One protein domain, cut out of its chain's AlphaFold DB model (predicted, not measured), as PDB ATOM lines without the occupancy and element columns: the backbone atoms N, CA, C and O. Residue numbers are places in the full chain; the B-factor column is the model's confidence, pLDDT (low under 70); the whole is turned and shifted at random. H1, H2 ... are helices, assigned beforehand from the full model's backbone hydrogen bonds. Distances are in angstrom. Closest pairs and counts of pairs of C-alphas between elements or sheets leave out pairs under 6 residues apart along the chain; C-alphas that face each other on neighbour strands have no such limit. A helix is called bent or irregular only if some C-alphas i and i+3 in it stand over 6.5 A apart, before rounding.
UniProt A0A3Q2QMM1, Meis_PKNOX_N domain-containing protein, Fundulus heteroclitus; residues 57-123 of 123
ATOM      1  N   MET A  57       4.995 -43.386  28.204       92.00
ATOM      2  CA  MET A  57       4.082 -42.764  29.168       92.00
ATOM      3  C   MET A  57       3.218 -41.661  28.537       92.00
ATOM      4  O   MET A  57       2.062 -41.477  28.918       92.00
ATOM      5  N   ASP A  58       3.765 -40.899  27.589       93.94
ATOM      6  CA  ASP A  58       2.999 -39.865  26.889       93.94
ATOM      7  C   ASP A  58       1.972 -40.477  25.931       93.94
ATOM      8  O   ASP A  58       0.904 -39.898  25.735       93.94
ATOM      9  N   ALA A  59       2.260 -41.658  25.375       93.56
ATOM     10  CA  ALA A  59       1.311 -42.403  24.552       93.56
ATOM     11  C   ALA A  59       0.149 -42.947  25.397       93.56
ATOM     12  O   ALA A  59      -1.008 -42.821  24.991       93.56
ATOM     13  N   ASP A  60       0.434 -43.455  26.597       92.44
ATOM     14  CA  ASP A  60      -0.597 -43.919  27.535       92.44
ATOM     15  C   ASP A  60      -1.521 -42.765  27.940       92.44
ATOM     16  O   ASP A  60      -2.746 -42.857  27.833       92.44
ATOM     17  N   LYS A  61      -0.940 -41.614  28.310       95.19
ATOM     18  CA  LYS A  61      -1.710 -40.393  28.598       95.19
ATOM     19  C   LYS A  61      -2.572 -39.979  27.411       95.19
ATOM     20  O   LYS A  61      -3.749 -39.679  27.590       95.19
ATOM     21  N   ALA A  62      -2.003 -39.947  26.205       95.31
ATOM     22  CA  ALA A  62      -2.744 -39.589  25.001       95.31
ATOM     23  C   ALA A  62      -3.918 -40.546  24.751       95.31
ATOM     24  O   ALA A  62      -4.991 -40.094  24.359       95.31
ATOM     25  N   SER A  63      -3.742 -41.839  25.024       95.12
ATOM     26  CA  SER A  63      -4.800 -42.845  24.890       95.12
ATOM     27  C   SER A  63      -5.937 -42.587  25.880       95.12
ATOM     28  O   SER A  63      -7.095 -42.512  25.467       95.12
ATOM     29  N   ILE A  64      -5.615 -42.300  27.146       95.25
ATOM     30  CA  ILE A  64      -6.602 -41.915  28.168       95.25
ATOM     31  C   ILE A  64      -7.364 -40.646  27.751       95.25
ATOM     32  O   ILE A  64      -8.590 -40.607  27.827       95.25
ATOM     33  N   TYR A  65      -6.669 -39.621  27.249       95.75
ATOM     34  CA  TYR A  65      -7.308 -38.371  26.813       95.75
ATOM     35  C   TYR A  65      -8.207 -38.531  25.583       95.75
ATOM     36  O   TYR A  65      -9.105 -37.717  25.363       95.75
ATOM     37  N   ARG A  66      -7.972 -39.561  24.765       95.75
ATOM     38  CA  ARG A  66      -8.808 -39.886  23.603       95.75
ATOM     39  C   ARG A  66      -9.949 -40.845  23.937       95.75
ATOM     40  O   ARG A  66     -10.759 -41.122  23.053       95.75
ATOM     41  N   HIS A  67     -10.029 -41.334  25.174       97.31
ATOM     42  CA  HIS A  67     -11.044 -42.290  25.584       97.31
ATOM     43  C   HIS A  67     -12.459 -41.690  25.464       97.31
ATOM     44  O   HIS A  67     -12.668 -40.548  25.890       97.31
ATOM     45  N   PRO A  68     -13.464 -42.423  24.944       96.94
ATOM     46  CA  PRO A  68     -14.795 -41.859  24.710       96.94
ATOM     47  C   PRO A  68     -15.483 -41.331  25.971       96.94
ATOM     48  O   PRO A  68     -16.260 -40.384  25.877       96.94
ATOM     49  N   LEU A  69     -15.180 -41.892  27.148       97.31
ATOM     50  CA  LEU A  69     -15.703 -41.421  28.439       97.31
ATOM     51  C   LEU A  69     -14.956 -40.213  29.017       97.31
ATOM     52  O   LEU A  69     -15.467 -39.588  29.944       97.31
ATOM     53  N   PHE A  70     -13.776 -39.859  28.494       97.44
ATOM     54  CA  PHE A  70     -12.959 -38.779  29.052       97.44
ATOM     55  C   PHE A  70     -13.715 -37.440  29.167       97.44
ATOM     56  O   PHE A  70     -13.630 -36.822  30.227       97.44
ATOM     57  N   PRO A  71     -14.518 -36.996  28.173       97.50
ATOM     58  CA  PRO A  71     -15.290 -35.758  28.296       97.50
ATOM     59  C   PRO A  71     -16.279 -35.762  29.468       97.50
ATOM     60  O   PRO A  71     -16.427 -34.744  30.141       97.50
ATOM     61  N   LEU A  72     -16.934 -36.900  29.731       98.12
ATOM     62  CA  LEU A  72     -17.824 -37.041  30.883       98.12
ATOM     63  C   LEU A  72     -17.016 -37.018  32.182       98.12
ATOM     64  O   LEU A  72     -17.332 -36.245  33.076       98.12
ATOM     65  N   LEU A  73     -15.954 -37.822  32.282       97.62
ATOM     66  CA  LEU A  73     -15.124 -37.891  33.489       97.62
ATOM     67  C   LEU A  73     -14.517 -36.528  33.852       97.62
ATOM     68  O   LEU A  73     -14.568 -36.134  35.015       97.62
ATOM     69  N   ALA A  74     -14.019 -35.781  32.862       98.12
ATOM     70  CA  ALA A  74     -13.499 -34.431  33.055       98.12
ATOM     71  C   ALA A  74     -14.559 -33.488  33.654       98.12
ATOM     72  O   ALA A  74     -14.279 -32.794  34.630       98.12
ATOM     73  N   LEU A  75     -15.789 -33.521  33.124       97.88
ATOM     74  CA  LEU A  75     -16.913 -32.737  33.643       97.88
ATOM     75  C   LEU A  75     -17.267 -33.117  35.092       97.88
ATOM     76  O   LEU A  75     -17.473 -32.244  35.937       97.88
ATOM     77  N   LEU A  76     -17.331 -34.416  35.403       97.62
ATOM     78  CA  LEU A  76     -17.654 -34.883  36.755       97.62
ATOM     79  C   LEU A  76     -16.559 -34.480  37.758       97.62
ATOM     80  O   LEU A  76     -16.876 -34.079  38.878       97.62
ATOM     81  N   PHE A  77     -15.283 -34.538  37.365       96.31
ATOM     82  CA  PHE A  77     -14.174 -34.102  38.214       96.31
ATOM     83  C   PHE A  77     -14.196 -32.601  38.494       96.31
ATOM     84  O   PHE A  77     -14.006 -32.218  39.647       96.31
ATOM     85  N   GLU A  78     -14.506 -31.764  37.501       95.62
ATOM     86  CA  GLU A  78     -14.675 -30.319  37.707       95.62
ATOM     87  C   GLU A  78     -15.775 -30.030  38.743       95.62
ATOM     88  O   GLU A  78     -15.598 -29.230  39.664       95.62
ATOM     89  N   LYS A  79     -16.899 -30.748  38.666       96.31
ATOM     90  CA  LYS A  79     -17.982 -30.623  39.651       96.31
ATOM     91  C   LYS A  79     -17.581 -31.081  41.051       96.31
ATOM     92  O   LYS A  79     -17.959 -30.449  42.042       96.31
ATOM     93  N   CYS A  80     -16.818 -32.163  41.158       95.50
ATOM     94  CA  CYS A  80     -16.275 -32.625  42.435       95.50
ATOM     95  C   CYS A  80     -15.303 -31.603  43.041       95.50
ATOM     96  O   CYS A  80     -15.358 -31.336  44.244       95.50
ATOM     97  N   GLU A  81     -14.449 -30.991  42.219       94.81
ATOM     98  CA  GLU A  81     -13.547 -29.925  42.653       94.81
ATOM     99  C   GLU A  81     -14.341 -28.735  43.208       94.81
ATOM    100  O   GLU A  81     -14.116 -28.317  44.343       94.81
ATOM    101  N   GLN A  82     -15.353 -28.254  42.480       94.56
ATOM    102  CA  GLN A  82     -16.220 -27.164  42.948       94.56
ATOM    103  C   GLN A  82     -16.913 -27.501  44.272       94.56
ATOM    104  O   GLN A  82     -16.982 -26.657  45.161       94.56
ATOM    105  N   SER A  83     -17.361 -28.747  44.438       92.31
ATOM    106  CA  SER A  83     -18.027 -29.211  45.664       92.31
ATOM    107  C   SER A  83     -17.108 -29.243  46.889       92.31
ATOM    108  O   SER A  83     -17.591 -29.270  48.018       92.31
ATOM    109  N   THR A  84     -15.790 -29.302  46.682       90.75
ATOM    110  CA  THR A  84     -14.799 -29.446  47.761       90.75
ATOM    111  C   THR A  84     -13.996 -28.173  48.011       90.75
ATOM    112  O   THR A  84     -13.517 -27.974  49.127       90.75
ATOM    113  N   LEU A  85     -13.872 -27.301  47.007       91.62
ATOM    114  CA  LEU A  85     -13.089 -26.065  47.074       91.62
ATOM    115  C   LEU A  85     -13.944 -24.790  47.087       91.62
ATOM    116  O   LEU A  85     -13.442 -23.735  47.474       91.62
ATOM    117  N   SER A  86     -15.214 -24.863  46.678       87.06
ATOM    118  CA  SER A  86     -16.139 -23.726  46.653       87.06
ATOM    119  C   SER A  86     -17.263 -23.895  47.678       87.06
ATOM    120  O   SER A  86     -17.502 -24.973  48.217       87.06
ATOM    121  N   SER A  87     -17.984 -22.810  47.955       86.00
ATOM    122  CA  SER A  87     -19.224 -22.843  48.741       86.00
ATOM    123  C   SER A  87     -20.446 -23.262  47.915       86.00
ATOM    124  O   SER A  87     -21.558 -23.283  48.443       86.00
ATOM    125  N   GLU A  88     -20.263 -23.534  46.620       85.62
ATOM    126  CA  GLU A  88     -21.339 -23.921  45.714       85.62
ATOM    127  C   GLU A  88     -21.844 -25.326  46.059       85.62
ATOM    128  O   GLU A  88     -21.095 -26.303  46.073       85.62
ATOM    129  N   CYS A  89     -23.140 -25.437  46.343       83.62
ATOM    130  CA  CYS A  89     -23.753 -26.718  46.663       83.62
ATOM    131  C   CYS A  89     -24.134 -27.442  45.366       83.62
ATOM    132  O   CYS A  89     -25.266 -27.335  44.887       83.62
ATOM    133  N   ILE A  90     -23.187 -28.180  44.786       93.19
ATOM    134  CA  ILE A  90     -23.485 -29.117  43.699       93.19
ATOM    135  C   ILE A  90     -24.261 -30.293  44.300       93.19
ATOM    136  O   ILE A  90     -23.784 -31.004  45.185       93.19
ATOM    137  N   THR A  91     -25.483 -30.513  43.826       93.31
ATOM    138  CA  THR A  91     -26.304 -31.636  44.289       93.31
ATOM    139  C   THR A  91     -25.937 -32.912  43.538       93.31
ATOM    140  O   THR A  91     -25.636 -32.867  42.342       93.31
ATOM    141  N   SER A  92     -26.021 -34.068  44.205       92.62
ATOM    142  CA  SER A  92     -25.791 -35.375  43.570       92.62
ATOM    143  C   SER A  92     -26.703 -35.601  42.353       92.62
ATOM    144  O   SER A  92     -26.257 -36.122  41.340       92.62
ATOM    145  N   ALA A  93     -27.941 -35.097  42.407       95.62
ATOM    146  CA  ALA A  93     -28.900 -35.161  41.300       95.62
ATOM    147  C   ALA A  93     -28.419 -34.437  40.030       95.62
ATOM    148  O   ALA A  93     -28.852 -34.753  38.925       95.62
ATOM    149  N   SER A  94     -27.527 -33.451  40.167       96.38
ATOM    150  CA  SER A  94     -26.970 -32.758  39.007       96.38
ATOM    151  C   SER A  94     -25.986 -33.626  38.216       96.38
ATOM    152  O   SER A  94     -25.824 -33.382  37.026       96.38
ATOM    153  N   PHE A  95     -25.361 -34.632  38.841       97.69
ATOM    154  CA  PHE A  95     -24.485 -35.578  38.143       97.69
ATOM    155  C   PHE A  95     -25.304 -36.551  37.288       97.69
ATOM    156  O   PHE A  95     -24.917 -36.828  36.157       97.69
ATOM    157  N   ASP A  96     -26.463 -37.006  37.784       98.06
ATOM    158  CA  ASP A  96     -27.367 -37.889  37.033       98.06
ATOM    159  C   ASP A  96     -27.773 -37.251  35.695       98.06
ATOM    160  O   ASP A  96     -27.674 -37.873  34.638       98.06
ATOM    161  N   VAL A  97     -28.134 -35.963  35.725       98.25
ATOM    162  CA  VAL A  97     -28.500 -35.196  34.524       98.25
ATOM    163  C   VAL A  97     -27.339 -35.100  33.527       98.25
ATOM    164  O   VAL A  97     -27.557 -35.226  32.321       98.25
ATOM    165  N   ASP A  98     -26.107 -34.886  33.998       98.12
ATOM    166  CA  ASP A  98     -24.930 -34.797  33.123       98.12
ATOM    167  C   ASP A  98     -24.627 -36.139  32.444       98.12
ATOM    168  O   ASP A  98     -24.344 -36.179  31.243       98.12
ATOM    169  N   ILE A  99     -24.753 -37.242  33.187       98.12
ATOM    170  CA  ILE A  99     -24.567 -38.600  32.664       98.12
ATOM    171  C   ILE A  99     -25.641 -38.913  31.617       98.12
ATOM    172  O   ILE A  99     -25.311 -39.353  30.516       98.12
ATOM    173  N   GLU A 100     -26.915 -38.636  31.909       98.38
ATOM    174  CA  GLU A 100     -28.013 -38.832  30.952       98.38
ATOM    175  C   GLU A 100     -27.814 -38.016  29.669       98.38
ATOM    176  O   GLU A 100     -28.038 -38.513  28.559       98.38
ATOM    177  N   ASN A 101     -27.376 -36.763  29.802       98.38
ATOM    178  CA  ASN A 101     -27.096 -35.897  28.660       98.38
ATOM    179  C   ASN A 101     -25.934 -36.429  27.817       98.38
ATOM    180  O   ASN A 101     -26.013 -36.403  26.583       98.38
ATOM    181  N   PHE A 102     -24.877 -36.928  28.457       98.50
ATOM    182  CA  PHE A 102     -23.754 -37.548  27.764       98.50
ATOM    183  C   PHE A 102     -24.192 -38.805  27.006       98.50
ATOM    184  O   PHE A 102     -23.928 -38.909  25.807       98.50
ATOM    185  N   VAL A 103     -24.935 -39.709  27.655       98.25
ATOM    186  CA  VAL A 103     -25.465 -40.933  27.031       98.25
ATOM    187  C   VAL A 103     -26.314 -40.602  25.808       98.25
ATOM    188  O   VAL A 103     -26.044 -41.096  24.714       98.25
ATOM    189  N   ARG A 104     -27.276 -39.683  25.954       98.25
ATOM    190  CA  ARG A 104     -28.136 -39.237  24.848       98.25
ATOM    191  C   ARG A 104     -27.333 -38.654  23.685       98.25
ATOM    192  O   ARG A 104     -27.701 -38.837  22.526       98.25
ATOM    193  N   SER A 105     -26.263 -37.921  23.985       97.38
ATOM    194  CA  SER A 105     -25.405 -37.316  22.963       97.38
ATOM    195  C   SER A 105     -24.615 -38.380  22.199       97.38
ATOM    196  O   SER A 105     -24.599 -38.340  20.971       97.38
ATOM    197  N   GLN A 106     -24.044 -39.369  22.894       97.06
ATOM    198  CA  GLN A 106     -23.329 -40.486  22.265       97.06
ATOM    199  C   GLN A 106     -24.252 -41.312  21.358       97.06
ATOM    200  O   GLN A 106     -23.903 -41.576  20.209       97.06
ATOM    201  N   GLU A 107     -25.459 -41.645  21.829       96.94
ATOM    202  CA  GLU A 107     -26.462 -42.372  21.039       96.94
ATOM    203  C   GLU A 107     -26.873 -41.603  19.781       96.94
ATOM    204  O   GLU A 107     -26.926 -42.163  18.685       96.94
ATOM    205  N   LYS A 108     -27.134 -40.298  19.923       97.88
ATOM    206  CA  LYS A 108     -27.503 -39.422  18.807       97.88
ATOM    207  C   LYS A 108     -26.391 -39.323  17.760       97.88
ATOM    208  O   LYS A 108     -26.683 -39.237  16.570       97.88
ATOM    209  N   GLU A 109     -25.138 -39.285  18.200       97.12
ATOM    210  CA  GLU A 109     -23.965 -39.172  17.330       97.12
ATOM    211  C   GLU A 109     -23.461 -40.533  16.822       97.12
ATOM    212  O   GLU A 109     -22.574 -40.571  15.972       97.12
ATOM    213  N   GLY A 110     -24.031 -41.644  17.305       96.31
ATOM    214  CA  GLY A 110     -23.611 -43.002  16.954       96.31
ATOM    215  C   GLY A 110     -22.196 -43.341  17.430       96.31
ATOM    216  O   GLY A 110     -21.527 -44.179  16.825       96.31
ATOM    217  N   LYS A 111     -21.719 -42.663  18.475       94.62
ATOM    218  CA  LYS A 111     -20.378 -42.846  19.032       94.62
ATOM    219  C   LYS A 111     -20.380 -43.964  20.082       94.62
ATOM    220  O   LYS A 111     -21.329 -44.061  20.862       94.62
ATOM    221  N   PRO A 112     -19.331 -44.801  20.136       95.19
ATOM    222  CA  PRO A 112     -19.222 -45.836  21.154       95.19
ATOM    223  C   PRO A 112     -18.911 -45.231  22.531       95.19
ATOM    224  O   PRO A 112     -18.297 -44.169  22.639       95.19
ATOM    225  N   PHE A 113     -19.311 -45.934  23.591       95.56
ATOM    226  CA  PHE A 113     -18.947 -45.595  24.973       95.56
ATOM    227  C   PHE A 113     -17.565 -46.113  25.371       95.56
ATOM    228  O   PHE A 113     -16.921 -45.531  26.236       95.56
ATOM    229  N   PHE A 114     -17.136 -47.194  24.732       95.44
ATOM    230  CA  PHE A 114     -15.888 -47.893  24.997       95.44
ATOM    231  C   PHE A 114     -14.908 -47.647  23.860       95.44
ATOM    232  O   PHE A 114     -15.317 -47.384  22.721       95.44
ATOM    233  N   SER A 115     -13.624 -47.685  24.180       94.31
ATOM    234  CA  SER A 115     -12.572 -47.620  23.179       94.31
ATOM    235  C   SER A 115     -12.417 -48.967  22.458       94.31
ATOM    236  O   SER A 115     -13.150 -49.925  22.694       94.31
ATOM    237  N   GLU A 116     -11.484 -49.034  21.510       92.88
ATOM    238  CA  GLU A 116     -11.118 -50.300  20.857       92.88
ATOM    239  C   GLU A 116     -10.160 -51.143  21.720       92.88
ATOM    240  O   GLU A 116      -9.835 -52.270  21.345       92.88
ATOM    241  N   ASP A 117      -9.717 -50.607  22.862       94.44
ATOM    242  CA  ASP A 117      -8.770 -51.224  23.784       94.44
ATOM    243  C   ASP A 117      -9.447 -51.529  25.137       94.44
ATOM    244  O   ASP A 117      -9.611 -50.637  25.974       94.44
ATOM    245  N   PRO A 118      -9.814 -52.798  25.394       93.50
ATOM    246  CA  PRO A 118     -10.449 -53.190  26.644       93.50
ATOM    247  C   PRO A 118      -9.566 -52.981  27.877       93.50
ATOM    248  O   PRO A 118     -10.104 -52.848  28.971       93.50
ATOM    249  N   GLU A 119      -8.235 -53.000  27.761       92.62
ATOM    250  CA  GLU A 119      -7.374 -52.737  28.923       92.62
ATOM    251  C   GLU A 119      -7.493 -51.274  29.353       92.62
ATOM    252  O   GLU A 119      -7.597 -50.997  30.547       92.62
ATOM    253  N   LEU A 120      -7.579 -50.360  28.382       94.81
ATOM    254  CA  LEU A 120      -7.838 -48.941  28.624       94.81
ATOM    255  C   LEU A 120      -9.217 -48.738  29.274       94.81
ATOM    256  O   LEU A 120      -9.335 -47.994  30.243       94.81
ATOM    257  N   ASP A 121     -10.250 -49.430  28.786       94.25
ATOM    258  CA  ASP A 121     -11.616 -49.308  29.320       94.25
ATOM    259  C   ASP A 121     -11.738 -49.753  30.795       94.25
ATOM    260  O   ASP A 121     -12.661 -49.329  31.493       94.25
ATOM    261  N   ASN A 122     -10.841 -50.635  31.256       91.94
ATOM    262  CA  ASN A 122     -10.831 -51.199  32.612       91.94
ATOM    263  C   ASN A 122      -9.851 -50.502  33.575       91.94
ATOM    264  O   ASN A 122      -9.724 -50.953  34.719       91.94
ATOM    265  N   LEU A 123      -9.137 -49.470  33.116       84.12
ATOM    266  CA  LEU A 123      -8.180 -48.703  33.918       84.12
ATOM    267  C   LEU A 123      -8.859 -47.952  35.075       84.12
ATOM    268  O   LEU A 123      -8.273 -47.956  36.184       84.12
TER     269      LEU A 123
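Overview. This is residues 57 to 123 of the 123 residues of the protein "Meis_PKNOX_N domain-containing protein" of Fundulus heteroclitus (UniProt A0A3Q2QMM1). Two long helices, H2 and H3, lie side by side as a helical hairpin, and H1 makes a corner with the beginning of H2, about perpendicular to it. After H3 the backbone folds back toward the end of H1, where the short H4 sits near H1, close but not clearly touching it. The printed part has 67 residues with four named helices, in the order H1, H2, H3, H4, and no named strand; the class is all helix. The whole is loose, with a radius of gyration of the C-alphas of 14.0 A, and flat, with spans of 39 by 32 by 16 A.

Along the chain. H1 is residues 57 to 65, 12.4 A from first to last C-alpha, and begins with C-alpha 57 at (4.082, -42.764, 29.168). H2 is residues 70 to 85 and 22.1 A long, from C-alpha 70 at (-12.959, -38.779, 29.052). H3, residues 92 to 109, is the longest helix by residues, with 18, and is 26.6 A long. H4 is residues 118 to 121, 4.9 A long, and ends with C-alpha 121 at (-11.616, -49.308, 29.320). No helix is bent or irregular.

Arrangement. H1 touches no helix. H1 and H2 are close but not clearly touching, and their closest C-alphas, those of Ile 64 and Phe 70, are 7.1 A apart. Their lines stand at 89 degrees, about perpendicular. H2 and H3 form a hairpin and touch, with the closest C-alphas, those of Leu 72 and Phe 102, 6.7 A apart. They run opposite ways at a shallow tilt of 16 degrees. H2 touches H3 with residues 72 to 76 alone, and H3 touches H2 with residues 95 to 102 alone. H4 touches no helix; it is close to H1 but not clearly touching, with the closest C-alphas, those of Ile 64 and Leu 120, 7.1 A apart. H1 and H3 are apart, as are H2 and H4, and H3 and H4. In H1 and H2 every O i to N i+4 pair is within hydrogen-bond range, and in H3 13 of 14 are; H4 is too short for such a pair.

Size, cuts and confidence. The two C-alphas farthest apart, those of Ser 87 and Glu 116, are 40.0 A apart, and those of Met 57 and Leu 123, the first and last printed, are 14.4 A apart. The printed part has no cut, and residue 123 is the chain's last. The link from H1 to H2 is tight, with 4 residues; those from H2 to H3, with 6, and from H3 to H4, with 8, are short. The mean pLDDT of the printed part of this predicted model is 94.9, and no printed residue is under 70.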